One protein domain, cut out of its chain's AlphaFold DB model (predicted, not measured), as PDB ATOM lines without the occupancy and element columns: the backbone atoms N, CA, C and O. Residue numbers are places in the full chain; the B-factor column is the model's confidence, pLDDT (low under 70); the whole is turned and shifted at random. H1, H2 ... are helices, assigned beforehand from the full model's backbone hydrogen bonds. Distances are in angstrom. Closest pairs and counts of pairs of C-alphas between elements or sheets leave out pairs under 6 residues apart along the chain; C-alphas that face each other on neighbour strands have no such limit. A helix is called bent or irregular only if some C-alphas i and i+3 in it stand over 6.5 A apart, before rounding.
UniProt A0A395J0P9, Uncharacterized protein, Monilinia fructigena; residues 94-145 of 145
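Overview. This is residues 94 to 145 of the 145 residues of an uncharacterized protein of Monilinia fructigena (UniProt A0A395J0P9). One long helix, H2, runs along the longest axis, beside a strip made of the looped stretch 94 to 110 and the short helix H1; after H2, residues 138 to 145 fold back as a tail. The printed part has 52 residues, with H1 then H2, no named strand, and 24 residues in named elements, under half; the class is all helix. It is compact, with a radius of gyration of the C-alphas of 11.1 A, yet elongated, spanning 31 by 19 by 17 A.

Along the chain. Residues 94 to 110 hold no named element. H1, residues 111 to 116, begins at C-alpha 111 (-107.445, 19.729, 556.032). H2, residues 120 to 137, is 27.1 A long and ends at C-alpha 137 (-107.970, 20.104, 534.231). H2 is neither bent nor irregular, but only just: C-alphas 121 and 124 are 6.1 A apart.

Arrangement. A tight link of three residues joins H1 to H2. They are close but not clearly touching; their closest C-alphas, of Thr 114 and Leu 123, are 7.5 A apart. They run opposite ways at a shallow tilt of 17 degrees. Every O i to N i+4 pair is within hydrogen-bond range in H1, and 10 of 14 in H2.

Size, cuts and confidence. The two C-alphas farthest apart, of Trp 118 and Leu 139, are 31.4 A apart. Residues 116 to 121 stand free. The printed part has no cut. Its mean pLDDT is 76.6; residues 120 to 123 and 137 to 145 are under 70.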
ATOM      1  N   ASP A  94    -103.536  25.887 542.245       84.69
ATOM      2  CA  ASP A  94    -104.054  25.831 543.603       84.69
ATOM      3  C   ASP A  94    -105.377  25.033 543.573       84.69
ATOM      4  O   ASP A  94    -105.980  24.875 542.510       84.69
ATOM      5  N   GLY A  95    -105.895  24.479 544.662       80.31
ATOM      6  CA  GLY A  95    -105.374  24.429 546.019       80.31
ATOM      7  C   GLY A  95    -105.705  23.134 546.751       80.31
ATOM      8  O   GLY A  95    -106.141  22.166 546.125       80.31
ATOM      9  N   PRO A  96    -105.504  23.095 548.077       81.44
ATOM     10  CA  PRO A  96    -105.422  21.842 548.829       81.44
ATOM     11  C   PRO A  96    -106.723  21.031 548.839       81.44
ATOM     12  O   PRO A  96    -106.683  19.834 549.086       81.44
ATOM     13  N   ILE A  97    -107.867  21.664 548.549       87.00
ATOM     14  CA  ILE A  97    -109.198  21.040 548.624       87.00
ATOM     15  C   ILE A  97    -109.992  21.082 547.315       87.00
ATOM     16  O   ILE A  97    -111.126  20.614 547.281       87.00
ATOM     17  N   ALA A  98    -109.482  21.724 546.263       85.25
ATOM     18  CA  ALA A  98    -110.168  21.879 544.976       85.25
ATOM     19  C   ALA A  98    -109.240  22.534 543.951       85.25
ATOM     20  O   ALA A  98    -108.374  23.313 544.328       85.25
ATOM     21  N   VAL A  99    -109.497  22.345 542.653       87.75
ATOM     22  CA  VAL A  99    -108.855  23.169 541.613       87.75
ATOM     23  C   VAL A  99    -109.441  24.584 541.662       87.75
ATOM     24  O   VAL A  99    -110.637  24.783 541.427       87.75
ATOM     25  N   ARG A 100    -108.606  25.578 541.958       83.50
ATOM     26  CA  ARG A 100    -108.999  26.982 542.071       83.50
ATOM     27  C   ARG A 100    -109.297  27.570 540.688       83.50
ATOM     28  O   ARG A 100    -108.632  27.259 539.706       83.50
ATOM     29  N   GLN A 101    -110.307  28.442 540.620       82.88
ATOM     30  CA  GLN A 101    -110.716  29.156 539.396       82.88
ATOM     31  C   GLN A 101    -111.052  28.229 538.211       82.88
ATOM     32  O   GLN A 101    -110.792  28.557 537.055       82.88
ATOM     33  N   ALA A 102    -111.661  27.079 538.498       83.81
ATOM     34  CA  ALA A 102    -112.126  26.133 537.493       83.81
ATOM     35  C   ALA A 102    -113.622  25.830 537.663       83.81
ATOM     36  O   ALA A 102    -114.167  25.877 538.764       83.81
ATOM     37  N   ASN A 103    -114.282  25.494 536.555       86.06
ATOM     38  CA  ASN A 103    -115.688  25.085 536.541       86.06
ATOM     39  C   ASN A 103    -115.803  23.559 536.565       86.06
ATOM     40  O   ASN A 103    -114.895  22.858 536.105       86.06
ATOM     41  N   LEU A 104    -116.947  23.044 537.033       87.44
ATOM     42  CA  LEU A 104    -117.227  21.601 537.118       87.44
ATOM     43  C   LEU A 104    -116.150  20.866 537.934       87.44
ATOM     44  O   LEU A 104    -115.545  19.905 537.455       87.44
ATOM     45  N   VAL A 105    -115.852  21.393 539.121       85.75
ATOM     46  CA  VAL A 105    -114.900  20.840 540.091       85.75
ATOM     47  C   VAL A 105    -115.624  20.529 541.392       85.75
ATOM     48  O   VAL A 105    -116.584  21.210 541.752       85.75
ATOM     49  N   SER A 106    -115.149  19.508 542.093       85.56
ATOM     50  CA  SER A 106    -115.575  19.210 543.457       85.56
ATOM     51  C   SER A 106    -114.740  20.013 544.450       85.56
ATOM     52  O   SER A 106    -113.563  20.276 544.202       85.56
ATOM     53  N   VAL A 107    -115.358  20.391 545.569       88.25
ATOM     54  CA  VAL A 107    -114.687  21.023 546.708       88.25
ATOM     55  C   VAL A 107    -114.755  20.062 547.881       88.25
ATOM     56  O   VAL A 107    -115.846  19.649 548.277       88.25
ATOM     57  N   PHE A 108    -113.592  19.685 548.392       87.94
ATOM     58  CA  PHE A 108    -113.434  18.718 549.470       87.94
ATOM     59  C   PHE A 108    -113.349  19.411 550.845       87.94
ATOM     60  O   PHE A 108    -113.214  20.639 550.909       87.94
ATOM     61  N   PRO A 109    -113.491  18.669 551.959       88.56
ATOM     62  CA  PRO A 109    -113.316  19.225 553.296       88.56
ATOM     63  C   PRO A 109    -111.935  19.866 553.486       88.56
ATOM     64  O   PRO A 109    -110.936  19.416 552.941       88.56
ATOM     65  N   ALA A 110    -111.864  20.920 554.300       88.06
ATOM     66  CA  ALA A 110    -110.583  21.508 554.691       88.06
ATOM     67  C   ALA A 110    -109.716  20.492 555.443       88.06
ATOM     68  O   ALA A 110    -110.243  19.712 556.235       88.06
ATOM     69  N   GLY A 111    -108.387  20.595 555.312       85.38
ATOM     70  CA  GLY A 111    -107.445  19.729 556.032       85.38
ATOM     71  C   GLY A 111    -107.694  19.678 557.546       85.38
ATOM     72  O   GLY A 111    -107.577  18.616 558.147       85.38
ATOM     73  N   LEU A 112    -108.157  20.777 558.160       89.88
ATOM     74  CA  LEU A 112    -108.589  20.799 559.567       89.88
ATOM     75  C   LEU A 112    -109.801  19.897 559.847       89.88
ATOM     76  O   LEU A 112    -109.843  19.221 560.871       89.88
ATOM     77  N   THR A 113    -110.790  19.883 558.953       88.31
ATOM     78  CA  THR A 113    -111.974  19.016 559.076       88.31
ATOM     79  C   THR A 113    -111.585  17.556 558.874       88.31
ATOM     80  O   THR A 113    -112.025  16.691 559.630       88.31
ATOM     81  N   THR A 114    -110.707  17.285 557.906       86.31
ATOM     82  CA  THR A 114    -110.191  15.939 557.654       86.31
ATOM     83  C   THR A 114    -109.356  15.436 558.835       86.31
ATOM     84  O   THR A 114    -109.574  14.315 559.294       86.31
ATOM     85  N   ALA A 115    -108.501  16.275 559.429       86.38
ATOM     86  CA  ALA A 115    -107.746  15.947 560.641       86.38
ATOM     87  C   ALA A 115    -108.659  15.694 561.853       86.38
ATOM     88  O   ALA A 115    -108.449  14.735 562.593       86.38
ATOM     89  N   ALA A 116    -109.717  16.495 562.021       90.06
ATOM     90  CA  ALA A 116    -110.693  16.325 563.099       90.06
ATOM     91  C   ALA A 116    -111.506  15.023 562.997       90.06
ATOM     92  O   ALA A 116    -112.139  14.627 563.975       90.06
ATOM     93  N   SER A 117    -111.498  14.351 561.840       86.50
ATOM     94  CA  SER A 117    -112.159  13.054 561.681       86.50
ATOM     95  C   SER A 117    -111.386  11.906 562.335       86.50
ATOM     96  O   SER A 117    -112.003  10.902 562.674       86.50
ATOM     97  N   TRP A 118    -110.064  12.043 562.524       82.25
ATOM     98  CA  TRP A 118    -109.163  10.993 563.033       82.25
ATOM     99  C   TRP A 118    -109.219   9.665 562.254       82.25
ATOM    100  O   TRP A 118    -108.778   8.629 562.752       82.25
ATOM    101  N   ILE A 119    -109.753   9.673 561.027       74.81
ATOM    102  CA  ILE A 119    -109.894   8.481 560.188       74.81
ATOM    103  C   ILE A 119    -108.845   8.533 559.080       74.81
ATOM    104  O   ILE A 119    -109.003   9.214 558.069       74.81
ATOM    105  N   GLU A 120    -107.793   7.735 559.242       67.62
ATOM    106  CA  GLU A 120    -106.717   7.571 558.252       67.62
ATOM    107  C   GLU A 120    -107.244   7.052 556.896       67.62
ATOM    108  O   GLU A 120    -106.716   7.365 555.829       67.62
ATOM    109  N   VAL A 121    -108.349   6.296 556.923       60.84
ATOM    110  CA  VAL A 121    -109.027   5.755 555.734       60.84
ATOM    111  C   VAL A 121    -109.720   6.833 554.896       60.84
ATOM    112  O   VAL A 121    -109.904   6.607 553.706       60.84
ATOM    113  N   SER A 122    -110.078   7.996 555.448       60.09
ATOM    114  CA  SER A 122    -110.828   9.032 554.718       60.09
ATOM    115  C   SER A 122    -109.961   9.826 553.735       60.09
ATOM    116  O   SER A 122    -110.493  10.366 552.769       60.09
ATOM    117  N   LEU A 123    -108.637   9.838 553.928       62.84
ATOM    118  CA  LEU A 123    -107.693  10.566 553.072       62.84
ATOM    119  C   LEU A 123    -107.555   9.932 551.681       62.84
ATOM    120  O   LEU A 123    -107.617  10.618 550.667       62.84
ATOM    121  N   LYS A 124    -107.444   8.601 551.613       70.50
ATOM    122  CA  LYS A 124    -107.198   7.896 550.341       70.50
ATOM    123  C   LYS A 124    -108.343   8.062 549.324       70.50
ATOM    124  O   LYS A 124    -108.059   8.275 548.147       70.50
ATOM    125  N   PRO A 125    -109.633   7.962 549.705       71.81
ATOM    126  CA  PRO A 125    -110.745   8.225 548.796       71.81
ATOM    127  C   PRO A 125    -110.788   9.672 548.298       71.81
ATOM    128  O   PRO A 125    -111.088   9.888 547.127       71.81
ATOM    129  N   GLU A 126    -110.485  10.643 549.161       70.06
ATOM    130  CA  GLU A 126    -110.425  12.062 548.796       70.06
ATOM    131  C   GLU A 126    -109.317  12.314 547.765       70.06
ATOM    132  O   GLU A 126    -109.585  12.839 546.680       70.06
ATOM    133  N   GLU A 127    -108.106  11.826 548.035       71.38
ATOM    134  CA  GLU A 127    -106.965  11.887 547.116       71.38
ATOM    135  C   GLU A 127    -107.276  11.230 545.763       71.38
ATOM    136  O   GLU A 127    -107.001  11.806 544.708       71.38
ATOM    137  N   ASN A 128    -107.922  10.060 545.778       79.31
ATOM    138  CA  ASN A 128    -108.277   9.314 544.570       79.31
ATOM    139  C   ASN A 128    -109.281  10.035 543.660       79.31
ATOM    140  O   ASN A 128    -109.426   9.639 542.507       79.31
ATOM    141  N   ILE A 129    -109.977  11.068 544.141       79.19
ATOM    142  CA  ILE A 129    -110.901  11.876 543.330       79.19
ATOM    143  C   ILE A 129    -110.280  13.245 543.023       79.19
ATOM    144  O   ILE A 129    -110.377  13.734 541.891       79.19
ATOM    145  N   LEU A 130    -109.596  13.847 543.996       77.00
ATOM    146  CA  LEU A 130    -108.942  15.141 543.842       77.00
ATOM    147  C   LEU A 130    -107.817  15.081 542.800       77.00
ATOM    148  O   LEU A 130    -107.786  15.913 541.890       77.00
ATOM    149  N   VAL A 131    -106.942  14.072 542.863       77.81
ATOM    150  CA  VAL A 131    -105.797  13.947 541.944       77.81
ATOM    151  C   VAL A 131    -106.252  13.793 540.485       77.81
ATOM    152  O   VAL A 131    -105.749  14.538 539.639       77.81
ATOM    153  N   PRO A 132    -107.240  12.940 540.139       80.69
ATOM    154  CA  PRO A 132    -107.791  12.914 538.783       80.69
ATOM    155  C   PRO A 132    -108.480  14.213 538.355       80.69
ATOM    156  O   PRO A 132    -108.389  14.587 537.182       80.69
ATOM    157  N   SER A 133    -109.149  14.921 539.275       72.25
ATOM    158  CA  SER A 133    -109.743  16.233 538.977       72.25
ATOM    159  C   SER A 133    -108.670  17.251 538.582       72.25
ATOM    160  O   SER A 133    -108.864  18.000 537.621       72.25
ATOM    161  N   PHE A 134    -107.518  17.239 539.262       73.69
ATOM    162  CA  PHE A 134    -106.352  18.012 538.846       73.69
ATOM    163  C   PHE A 134    -105.820  17.521 537.504       73.69
ATOM    164  O   PHE A 134    -105.807  18.311 536.573       73.69
ATOM    165  N   ALA A 135    -105.503  16.235 537.345       74.31
ATOM    166  CA  ALA A 135    -104.918  15.695 536.112       74.31
ATOM    167  C   ALA A 135    -105.768  15.948 534.848       74.31
ATOM    168  O   ALA A 135    -105.228  16.121 533.756       74.31
ATOM    169  N   THR A 136    -107.097  15.995 534.984       71.44
ATOM    170  CA  THR A 136    -108.017  16.251 533.861       71.44
ATOM    171  C   THR A 136    -108.085  17.735 533.481       71.44
ATOM    172  O   THR A 136    -108.404  18.064 532.340       71.44
ATOM    173  N   LYS A 137    -107.811  18.648 534.420       67.44
ATOM    174  CA  LYS A 137    -107.970  20.104 534.231       67.44
ATOM    175  C   LYS A 137    -106.640  20.863 534.175       67.44
ATOM    176  O   LYS A 137    -106.599  21.975 533.659       67.44
ATOM    177  N   VAL A 138    -105.573  20.282 534.713       61.69
ATOM    178  CA  VAL A 138    -104.281  20.903 535.020       61.69
ATOM    179  C   VAL A 138    -103.204  19.840 534.845       61.69
ATOM    180  O   VAL A 138    -103.336  18.722 535.334       61.69
ATOM    181  N   LEU A 139    -102.120  20.171 534.147       56.06
ATOM    182  CA  LEU A 139    -101.181  19.129 533.758       56.06
ATOM    183  C   LEU A 139    -100.175  18.731 534.840       56.06
ATOM    184  O   LEU A 139     -99.674  17.622 534.744       56.06
ATOM    185  N   MET A 140     -99.845  19.544 535.853       61.38
ATOM    186  CA  MET A 140     -98.810  19.108 536.799       61.38
ATOM    187  C   MET A 140     -98.746  19.949 538.084       61.38
ATOM    188  O   MET A 140     -98.342  21.105 538.051       61.38
ATOM    189  N   SER A 141     -98.993  19.293 539.220       61.28
ATOM    190  CA  SER A 141     -98.811  19.747 540.614       61.28
ATOM    191  C   SER A 141     -99.886  20.655 541.230       61.28
ATOM    192  O   SER A 141    -100.410  21.585 540.613       61.28
ATOM    193  N   THR A 142    -100.182  20.333 542.490       63.34
ATOM    194  CA  THR A 142    -101.074  21.047 543.402       63.34
ATOM    195  C   THR A 142    -100.242  21.879 544.373       63.34
ATOM    196  O   THR A 142     -99.265  21.369 544.926       63.34
ATOM    197  N   TRP A 143    -100.645  23.115 544.651       61.16
ATOM    198  CA  TRP A 143    -100.135  23.833 545.821       61.16
ATOM    199  C   TRP A 143    -100.900  23.356 547.062       61.16
ATOM    200  O   TRP A 143    -102.090  23.621 547.203       61.16
ATOM    201  N   GLY A 144    -100.230  22.593 547.925       60.31
ATOM    202  CA  GLY A 144    -100.739  22.211 549.241       60.31
ATOM    203  C   GLY A 144     -99.949  22.952 550.312       60.31
ATOM    204  O   GLY A 144     -98.735  22.765 550.395       60.31
ATOM    205  N   LEU A 145    -100.623  23.814 551.071       45.62
ATOM    206  CA  LEU A 145    -100.113  24.398 552.315       45.62
ATOM    207  C   LEU A 145    -100.657  23.614 553.508       45.62
ATOM    208  O   LEU A 145    -101.834  23.193 553.428       45.62
TER     209      LEU A 145